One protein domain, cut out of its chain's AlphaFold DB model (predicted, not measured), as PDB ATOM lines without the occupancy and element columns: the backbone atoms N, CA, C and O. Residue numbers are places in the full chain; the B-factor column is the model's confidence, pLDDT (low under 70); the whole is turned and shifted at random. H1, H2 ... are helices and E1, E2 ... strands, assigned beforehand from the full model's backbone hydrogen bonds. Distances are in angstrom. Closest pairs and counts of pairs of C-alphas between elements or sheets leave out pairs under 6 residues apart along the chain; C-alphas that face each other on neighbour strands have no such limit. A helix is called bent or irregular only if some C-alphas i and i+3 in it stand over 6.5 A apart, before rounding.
ATOM      1  N   PHE A  43       5.605  57.509  37.864       72.94
ATOM      2  CA  PHE A  43       5.063  56.429  38.677       72.94
ATOM      3  C   PHE A  43       4.141  55.580  37.821       72.94
ATOM      4  O   PHE A  43       3.221  56.110  37.198       72.94
ATOM      5  N   SER A  44       4.335  54.262  37.843       78.25
ATOM      6  CA  SER A  44       3.323  53.352  37.311       78.25
ATOM      7  C   SER A  44       2.408  52.864  38.421       78.25
ATOM      8  O   SER A  44       2.838  52.588  39.547       78.25
ATOM      9  N   GLN A  45       1.123  52.771  38.096       81.19
ATOM     10  CA  GLN A  45       0.124  52.222  38.999       81.19
ATOM     11  C   GLN A  45      -0.218  50.816  38.541       81.19
ATOM     12  O   GLN A  45      -0.613  50.608  37.394       81.19
ATOM     13  N   LEU A  46      -0.070  49.850  39.444       85.62
ATOM     14  CA  LEU A  46      -0.415  48.462  39.196       85.62
ATOM     15  C   LEU A  46      -1.678  48.094  39.974       85.62
ATOM     16  O   LEU A  46      -1.722  48.189  41.203       85.62
ATOM     17  N   THR A  47      -2.690  47.631  39.247       85.44
ATOM     18  CA  THR A  47      -3.945  47.128  39.799       85.44
ATOM     19  C   THR A  47      -4.060  45.636  39.535       85.44
ATOM     20  O   THR A  47      -4.116  45.204  38.382       85.44
ATOM     21  N   LEU A  48      -4.146  44.851  40.609       87.88
ATOM     22  CA  LEU A  48      -4.434  43.420  40.549       87.88
ATOM     23  C   LEU A  48      -5.847  43.163  41.071       87.88
ATOM     24  O   LEU A  48      -6.197  43.578  42.180       87.88
ATOM     25  N   THR A  49      -6.652  42.475  40.266       87.44
ATOM     26  CA  THR A  49      -8.031  42.100  40.597       87.44
ATOM     27  C   THR A  49      -8.157  40.587  40.602       87.44
ATOM     28  O   THR A  49      -7.840  39.932  39.611       87.44
ATOM     29  N   PHE A  50      -8.647  40.044  41.714       87.31
ATOM     30  CA  PHE A  50      -8.910  38.620  41.879       87.31
ATOM     31  C   PHE A  50     -10.417  38.389  41.905       87.31
ATOM     32  O   PHE A  50     -11.109  38.918  42.779       87.31
ATOM     33  N   THR A  51     -10.909  37.590  40.964       86.31
ATOM     34  CA  THR A  51     -12.328  37.244  40.856       86.31
ATOM     35  C   THR A  51     -12.477  35.724  40.925       86.31
ATOM     36  O   THR A  51     -11.827  35.022  40.148       86.31
ATOM     37  N   PRO A  52     -13.286  35.171  41.843       84.38
ATOM     38  CA  PRO A  52     -13.591  33.744  41.826       84.38
ATOM     39  C   PRO A  52     -14.346  33.391  40.538       84.38
ATOM     40  O   PRO A  52     -15.225  34.137  40.110       84.38
ATOM     41  N   MET A  53     -13.993  32.272  39.904       84.50
ATOM     42  CA  MET A  53     -14.746  31.775  38.752       84.50
ATOM     43  C   MET A  53     -16.041  31.105  39.222       84.50
ATOM     44  O   MET A  53     -16.045  30.435  40.254       84.50
ATOM     45  N   PHE A  54     -17.118  31.286  38.452       69.56
ATOM     46  CA  PHE A  54     -18.480  30.865  38.808       69.56
ATOM     47  C   PHE A  54     -18.584  29.355  39.092       69.56
ATOM     48  O   PHE A  54     -19.278  28.943  40.013       69.56
ATOM     49  N   ASP A  55     -17.788  28.546  38.391       76.12
ATOM     50  CA  ASP A  55     -17.735  27.087  38.549       76.12
ATOM     51  C   ASP A  55     -16.962  26.612  39.797       76.12
ATOM     52  O   ASP A  55     -16.745  25.414  39.973       76.12
ATOM     53  N   GLY A  56     -16.402  27.515  40.610       68.69
ATOM     54  CA  GLY A  56     -15.562  27.163  41.766       68.69
ATOM     55  C   GLY A  56     -14.197  26.544  41.414       68.69
ATOM     56  O   GLY A  56     -13.373  26.307  42.295       68.69
ATOM     57  N   ARG A  57     -13.896  26.328  40.126       73.19
ATOM     58  CA  ARG A  57     -12.666  25.664  39.644       73.19
ATOM     59  C   ARG A  57     -11.434  26.573  39.543       73.19
ATOM     60  O   ARG A  57     -10.388  26.162  39.030       73.19
ATOM     61  N   GLY A  58     -11.503  27.797  40.063       79.38
ATOM     62  CA  GLY A  58     -10.328  28.655  40.187       79.38
ATOM     63  C   GLY A  58     -10.627  30.129  40.425       79.38
ATOM     64  O   GLY A  58     -11.752  30.536  40.703       79.38
ATOM     65  N   THR A  59      -9.577  30.934  40.304       85.88
ATOM     66  CA  THR A  59      -9.613  32.388  40.461       85.88
ATOM     67  C   THR A  59      -9.049  33.015  39.198       85.88
ATOM     68  O   THR A  59      -7.956  32.655  38.763       85.88
ATOM     69  N   GLN A  60      -9.791  33.944  38.611       85.56
ATOM     70  CA  GLN A  60      -9.311  34.790  37.534       85.56
ATOM     71  C   GLN A  60      -8.512  35.945  38.137       85.56
ATOM     72  O   GLN A  60      -9.009  36.682  38.991       85.56
ATOM     73  N   LEU A  61      -7.272  36.096  37.686       89.31
ATOM     74  CA  LEU A  61      -6.402  37.205  38.045       89.31
ATOM     75  C   LEU A  61      -6.292  38.145  36.847       89.31
ATOM     76  O   LEU A  61      -5.776  37.760  35.802       89.31
ATOM     77  N   SER A  62      -6.792  39.369  37.004       88.00
ATOM     78  CA  SER A  62      -6.640  40.446  36.028       88.00
ATOM     79  C   SER A  62      -5.616  41.453  36.531       88.00
ATOM     80  O   SER A  62      -5.664  41.879  37.688       88.00
ATOM     81  N   MET A  63      -4.688  41.826  35.658       88.25
ATOM     82  CA  MET A  63      -3.629  42.778  35.944       88.25
ATOM     83  C   MET A  63      -3.709  43.942  34.963       88.25
ATOM     84  O   MET A  63      -3.656  43.739  33.753       88.25
ATOM     85  N   VAL A  64      -3.776  45.158  35.500       88.81
ATOM     86  CA  VAL A  64      -3.776  46.398  34.721       88.81
ATOM     87  C   VAL A  64      -2.684  47.304  35.271       88.81
ATOM     88  O   VAL A  64      -2.704  47.641  36.454       88.81
ATOM     89  N   GLN A  65      -1.732  47.686  34.422       87.69
ATOM     90  CA  GLN A  65      -0.686  48.646  34.765       87.69
ATOM     91  C   GLN A  65      -0.870  49.911  33.926       87.69
ATOM     92  O   GLN A  65      -0.907  49.836  32.700       87.69
ATOM     93  N   THR A  66      -0.999  51.060  34.581       86.88
ATOM     94  CA  THR A  66      -1.166  52.373  33.941       86.88
ATOM     95  C   THR A  66       0.050  53.261  34.202       86.88
ATOM     96  O   THR A  66       0.858  52.977  35.092       86.88
ATOM     97  N   ASN A  67       0.195  54.331  33.410       85.31
ATOM     98  CA  ASN A  67       1.324  55.273  33.458       85.31
ATOM     99  C   ASN A  67       2.695  54.631  33.173       85.31
ATOM    100  O   ASN A  67       3.708  54.982  33.777       85.31
ATOM    101  N   VAL A  68       2.728  53.674  32.241       83.81
ATOM    102  CA  VAL A  68       3.971  53.088  31.726       83.81
ATOM    103  C   VAL A  68       4.415  53.873  30.485       83.81
ATOM    104  O   VAL A  68       3.600  54.040  29.577       83.81
ATOM    105  N   PRO A  69       5.676  54.341  30.407       83.81
ATOM    106  CA  PRO A  69       6.210  54.951  29.191       83.81
ATOM    107  C   PRO A  69       6.100  53.994  27.997       83.81
ATOM    108  O   PRO A  69       6.439  52.815  28.129       83.81
ATOM    109  N   ALA A  70       5.671  54.491  26.832       82.00
ATOM    110  CA  ALA A  70       5.435  53.665  25.641       82.00
ATOM    111  C   ALA A  70       6.672  52.835  25.248       82.00
ATOM    112  O   ALA A  70       6.564  51.641  24.984       82.00
ATOM    113  N   GLU A  71       7.861  53.427  25.349       82.62
ATOM    114  CA  GLU A  71       9.152  52.785  25.057       82.62
ATOM    115  C   GLU A  71       9.479  51.593  25.971       82.62
ATOM    116  O   GLU A  71      10.276  50.725  25.624       82.62
ATOM    117  N   LYS A  72       8.891  51.547  27.172       78.94
ATOM    118  CA  LYS A  72       9.117  50.479  28.155       78.94
ATOM    119  C   LYS A  72       7.974  49.469  28.201       78.94
ATOM    120  O   LYS A  72       8.118  48.452  28.881       78.94
ATOM    121  N   TYR A  73       6.874  49.714  27.484       84.94
ATOM    122  CA  TYR A  73       5.685  48.863  27.506       84.94
ATOM    123  C   TYR A  73       6.018  47.410  27.159       84.94
ATOM    124  O   TYR A  73       5.687  46.506  27.927       84.94
ATOM    125  N   GLU A  74       6.723  47.182  26.050       87.25
ATOM    126  CA  GLU A  74       7.048  45.828  25.590       87.25
ATOM    127  C   GLU A  74       7.955  45.089  26.574       87.25
ATOM    128  O   GLU A  74       7.671  43.951  26.949       87.25
ATOM    129  N   SER A  75       8.999  45.763  27.064       86.25
ATOM    130  CA  SER A  75       9.936  45.200  28.042       86.25
ATOM    131  C   SER A  75       9.237  44.824  29.351       86.25
ATOM    132  O   SER A  75       9.449  43.733  29.882       86.25
ATOM    133  N   ILE A  76       8.351  45.689  29.850       86.06
ATOM    134  CA  ILE A  76       7.611  45.454  31.093       86.06
ATOM    135  C   ILE A  76       6.578  44.340  30.904       86.06
ATOM    136  O   ILE A  76       6.506  43.433  31.732       86.06
ATOM    137  N   ASN A  77       5.813  44.352  29.810       87.56
ATOM    138  CA  ASN A  77       4.842  43.300  29.494       87.56
ATOM    139  C   ASN A  77       5.525  41.930  29.331       87.56
ATOM    140  O   ASN A  77       5.060  40.932  29.892       87.56
ATOM    141  N   GLY A  78       6.658  41.886  28.626       87.69
ATOM    142  CA  GLY A  78       7.496  40.694  28.509       87.69
ATOM    143  C   GLY A  78       8.004  40.216  29.871       87.69
ATOM    144  O   GLY A  78       7.856  39.039  30.207       87.69
ATOM    145  N   GLY A  79       8.499  41.137  30.703       88.25
ATOM    146  CA  GLY A  79       8.967  40.842  32.057       88.25
ATOM    147  C   GLY A  79       7.879  40.248  32.957       88.25
ATOM    148  O   GLY A  79       8.114  39.246  33.634       88.25
ATOM    149  N   TRP A  80       6.660  40.792  32.928       89.06
ATOM    150  CA  TRP A  80       5.535  40.231  33.685       89.06
ATOM    151  C   TRP A  80       5.203  38.803  33.263       89.06
ATOM    152  O   TRP A  80       5.010  37.933  34.115       89.06
ATOM    153  N   ARG A  81       5.184  38.537  31.955       87.56
ATOM    154  CA  ARG A  81       4.920  37.196  31.420       87.56
ATOM    155  C   ARG A  81       6.002  36.207  31.822       87.56
ATOM    156  O   ARG A  81       5.679  35.156  32.369       87.56
ATOM    157  N   GLN A  82       7.261  36.567  31.614       87.94
ATOM    158  CA  GLN A  82       8.392  35.668  31.815       87.94
ATOM    159  C   GLN A  82       8.660  35.368  33.294       87.94
ATOM    160  O   GLN A  82       8.837  34.207  33.663       87.94
ATOM    161  N   TYR A  83       8.680  36.395  34.147       87.44
ATOM    162  CA  TYR A  83       9.111  36.242  35.539       87.44
ATOM    163  C   TYR A  83       7.967  35.938  36.498       87.44
ATOM    164  O   TYR A  83       8.154  35.171  37.440       87.44
ATOM    165  N   TYR A  84       6.783  36.508  36.266       87.38
ATOM    166  CA  TYR A  84       5.656  36.343  37.179       87.38
ATOM    167  C   TYR A  84       4.673  35.305  36.660       87.38
ATOM    168  O   TYR A  84       4.449  34.313  37.346       87.38
ATOM    169  N   TRP A  85       4.111  35.474  35.459       87.69
ATOM    170  CA  TRP A  85       3.043  34.583  34.995       87.69
ATOM    171  C   TRP A  85       3.500  33.146  34.801       87.69
ATOM    172  O   TRP A  85       2.846  32.237  35.318       87.69
ATOM    173  N   THR A  86       4.644  32.931  34.154       88.56
ATOM    174  CA  THR A  86       5.194  31.583  33.974       88.56
ATOM    175  C   THR A  86       5.439  30.909  35.324       88.56
ATOM    176  O   THR A  86       4.842  29.868  35.606       88.56
ATOM    177  N   LYS A  87       6.208  31.544  36.218       90.88
ATOM    178  CA  LYS A  87       6.561  30.979  37.532       90.88
ATOM    179  C   LYS A  87       5.359  30.789  38.452       90.88
ATOM    180  O   LYS A  87       5.253  29.771  39.133       90.88
ATOM    181  N   MET A  88       4.425  31.734  38.454       86.75
ATOM    182  CA  MET A  88       3.202  31.635  39.246       86.75
ATOM    183  C   MET A  88       2.311  30.498  38.744       86.75
ATOM    184  O   MET A  88       1.758  29.760  39.556       86.75
ATOM    185  N   SER A  89       2.202  30.314  37.425       86.00
ATOM    186  CA  SER A  89       1.429  29.211  36.852       86.00
ATOM    187  C   SER A  89       2.026  27.845  37.207       86.00
ATOM    188  O   SER A  89       1.284  26.943  37.597       86.00
ATOM    189  N   GLU A  90       3.354  27.711  37.149       88.56
ATOM    190  CA  GLU A  90       4.086  26.506  37.550       88.56
ATOM    191  C   GLU A  90       3.871  26.210  39.035       88.56
ATOM    192  O   GLU A  90       3.468  25.102  39.392       88.56
ATOM    193  N   TYR A  91       4.059  27.214  39.894       87.81
ATOM    194  CA  TYR A  91       3.882  27.086  41.337       87.81
ATOM    195  C   TYR A  91       2.450  26.686  41.715       87.81
ATOM    196  O   TYR A  91       2.239  25.748  42.486       87.81
ATOM    197  N   LEU A  92       1.444  27.362  41.150       85.44
ATOM    198  CA  LEU A  92       0.038  27.064  41.431       85.44
ATOM    199  C   LEU A  92      -0.374  25.693  40.889       85.44
ATOM    200  O   LEU A  92      -1.168  25.003  41.530       85.44
ATOM    201  N   ARG A  93       0.180  25.266  39.748       85.06
ATOM    202  CA  ARG A  93      -0.027  23.914  39.220       85.06
ATOM    203  C   ARG A  93       0.592  22.880  40.149       85.06
ATOM    204  O   ARG A  93      -0.121  21.996  40.609       85.06
ATOM    205  N   ALA A  94       1.868  23.028  40.498       82.50
ATOM    206  CA  ALA A  94       2.560  22.122  41.409       82.50
ATOM    207  C   ALA A  94       1.806  21.975  42.737       82.50
ATOM    208  O   ALA A  94       1.605  20.861  43.213       82.50
ATOM    209  N   ARG A  95       1.291  23.075  43.293       77.06
ATOM    210  CA  ARG A  95       0.561  23.070  44.566       77.06
ATOM    211  C   ARG A  95      -0.826  22.421  44.493       77.06
ATOM    212  O   ARG A  95      -1.278  21.893  45.502       77.06
ATOM    213  N   LYS A  96      -1.486  22.413  43.328       68.19
ATOM    214  CA  LYS A  96      -2.728  21.640  43.114       68.19
ATOM    215  C   LYS A  96      -2.469  20.134  43.041       68.19
ATOM    216  O   LYS A  96      -3.305  19.359  43.486       68.19
ATOM    217  N   VAL A  97      -1.320  19.723  42.497       59.03
ATOM    218  CA  VAL A  97      -0.982  18.302  42.295       59.03
ATOM    219  C   VAL A  97      -0.183  17.715  43.469       59.03
ATOM    220  O   VAL A  97      -0.184  16.506  43.658       59.03
ATOM    221  N   ALA A  98       0.465  18.539  44.298       59.69
ATOM    222  CA  ALA A  98       1.261  18.088  45.442       59.69
ATOM    223  C   ALA A  98       0.472  17.270  46.488       59.69
ATOM    224  O   ALA A  98       1.012  16.264  46.939       59.69
ATOM    225  N   PRO A  99      -0.785  17.604  46.849       58.72
ATOM    226  CA  PRO A  99      -1.579  16.767  47.748       58.72
ATOM    227  C   PRO A  99      -1.891  15.399  47.131       58.72
ATOM    228  O   PRO A  99      -1.761  14.385  47.802       58.72
ATOM    229  N   VAL A 100      -2.225  15.367  45.835       60.00
ATOM    230  CA  VAL A 100      -2.552  14.132  45.101       60.00
ATOM    231  C   VAL A 100      -1.316  13.254  44.930       60.00
ATOM    232  O   VAL A 100      -1.390  12.054  45.147       60.00
ATOM    233  N   ARG A 101      -0.163  13.843  44.590       60.19
ATOM    234  CA  ARG A 101       1.115  13.127  44.483       60.19
ATOM    235  C   ARG A 101       1.594  12.605  45.827       60.19
ATOM    236  O   ARG A 101       2.008  11.461  45.892       60.19
ATOM    237  N   ARG A 102       1.508  13.409  46.889       65.19
ATOM    238  CA  ARG A 102       1.874  12.968  48.239       65.19
ATOM    239  C   ARG A 102       1.004  11.796  48.687       65.19
ATOM    240  O   ARG A 102       1.548  10.819  49.171       65.19
ATOM    241  N   PHE A 103      -0.302  11.866  48.436       61.47
ATOM    242  CA  PHE A 103      -1.222  10.763  48.699       61.47
ATOM    243  C   PHE A 103      -0.867   9.523  47.864       61.47
ATOM    244  O   PHE A 103      -0.699   8.445  48.408       61.47
ATOM    245  N   LEU A 104      -0.656   9.660  46.552       61.47
ATOM    246  CA  LEU A 104      -0.329   8.522  45.686       61.47
ATOM    247  C   LEU A 104       1.009   7.850  46.047       61.47
ATOM    248  O   LEU A 104       1.116   6.632  45.980       61.47
ATOM    249  N   GLU A 105       2.025   8.629  46.420       62.69
ATOM    250  CA  GLU A 105       3.329   8.116  46.864       62.69
ATOM    251  C   GLU A 105       3.242   7.462  48.252       62.69
ATOM    252  O   GLU A 105       3.911   6.467  48.508       62.69
ATOM    253  N   GLU A 106       2.381   7.961  49.140       60.88
ATOM    254  CA  GLU A 106       2.103   7.336  50.439       60.88
ATOM    255  C   GLU A 106       1.379   5.988  50.271       60.88
ATOM    256  O   GLU A 106       1.720   5.023  50.948       60.88
ATOM    257  N   PHE A 107       0.478   5.870  49.289       54.72
ATOM    258  CA  PHE A 107      -0.162   4.595  48.935       54.72
ATOM    259  C   PHE A 107       0.797   3.601  48.266       54.72
ATOM    260  O   PHE A 107       0.728   2.408  48.546       54.72
ATOM    261  N   LYS A 108       1.719   4.070  47.418       58.19
ATOM    262  CA  LYS A 108       2.716   3.204  46.761       58.19
ATOM    263  C   LYS A 108       3.794   2.687  47.712       58.19
ATOM    264  O   LYS A 108       4.328   1.611  47.481       58.19
ATOM    265  N   ASN A 109       4.108   3.425  48.776       60.34
ATOM    266  CA  ASN A 109       5.115   3.008  49.755       60.34
ATOM    267  C   ASN A 109       4.558   2.073  50.848       60.34
ATOM    268  O   ASN A 109       5.338   1.548  51.640       60.34
ATOM    269  N   HIS A 110       3.239   1.831  50.883       57.25
ATOM    270  CA  HIS A 110       2.581   0.990  51.894       57.25
ATOM    271  C   HIS A 110       1.996  -0.345  51.384       57.25
ATOM    272  O   HIS A 110       1.277  -1.008  52.125       57.25
TER     273      HIS A 110
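Overview. This is residues 43 to 110 of the 158 residues of an uncharacterized protein of Acidobacteria bacterium (UniProt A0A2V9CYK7). A two-stranded hairpin, E1 and E2, and one long helix, H1, make a narrow open V: the chain turns at residues 67 to 69, and H1 folds back from there and reaches well past the hairpin's turn. Residues 81 to 110, of which 81 to 108 belong to H1, stick out free and make much of the length. The printed part has 68 residues with two named strands and one named helix, in the order E1, E2, H1; the sheet order is E1 - E2, antiparallel, and the class is mixed, helices and strands. The whole is extended, with a radius of gyration of the C-alphas of 17.7 A and spans of 59 by 27 by 15 A, a rod in outline.

Arrangement. E1, residues 44 to 52, and E2, residues 59 to 66, form a hairpin, antiparallel at 164 degrees between their directions. The C-alphas of Leu 46 and Gln 65 face each other at 4.4 A. N 47 and O 64, 2.8 A apart, and N 62 and O 49, 2.9 A apart, are within hydrogen-bond range. A tight link of 3 residues joins E2 to H1, residues 70 to 108. E1 and H1 are apart, with no C-alpha of the one within 8 A of the other. In H1, 29 of 35 O i to N i+4 pairs are within hydrogen-bond range.

Along the chain. E1 measures 26.3 A from first to last C-alpha and begins at C-alpha 44 (3.323, 53.352, 37.311). E2 measures 22.7 A. H1 measures 54.8 A, from C-alpha 70 (5.435, 53.665, 25.641) to C-alpha 108 (2.716, 3.204, 46.761). H1 is irregular, with C-alphas 71 and 74 at 7.3 A, and has a kink of 39 degrees near residue 98.

Size, cuts and confidence. The two C-alphas farthest apart, those of Ala 70 and His 110, are 58.9 A apart. The printed part has no cut, and the link from E1 to E2, 6 residues, is short. The mean pLDDT of the printed part is 79.2; residues 54, 56 and 96 to 110 of the model are under 70.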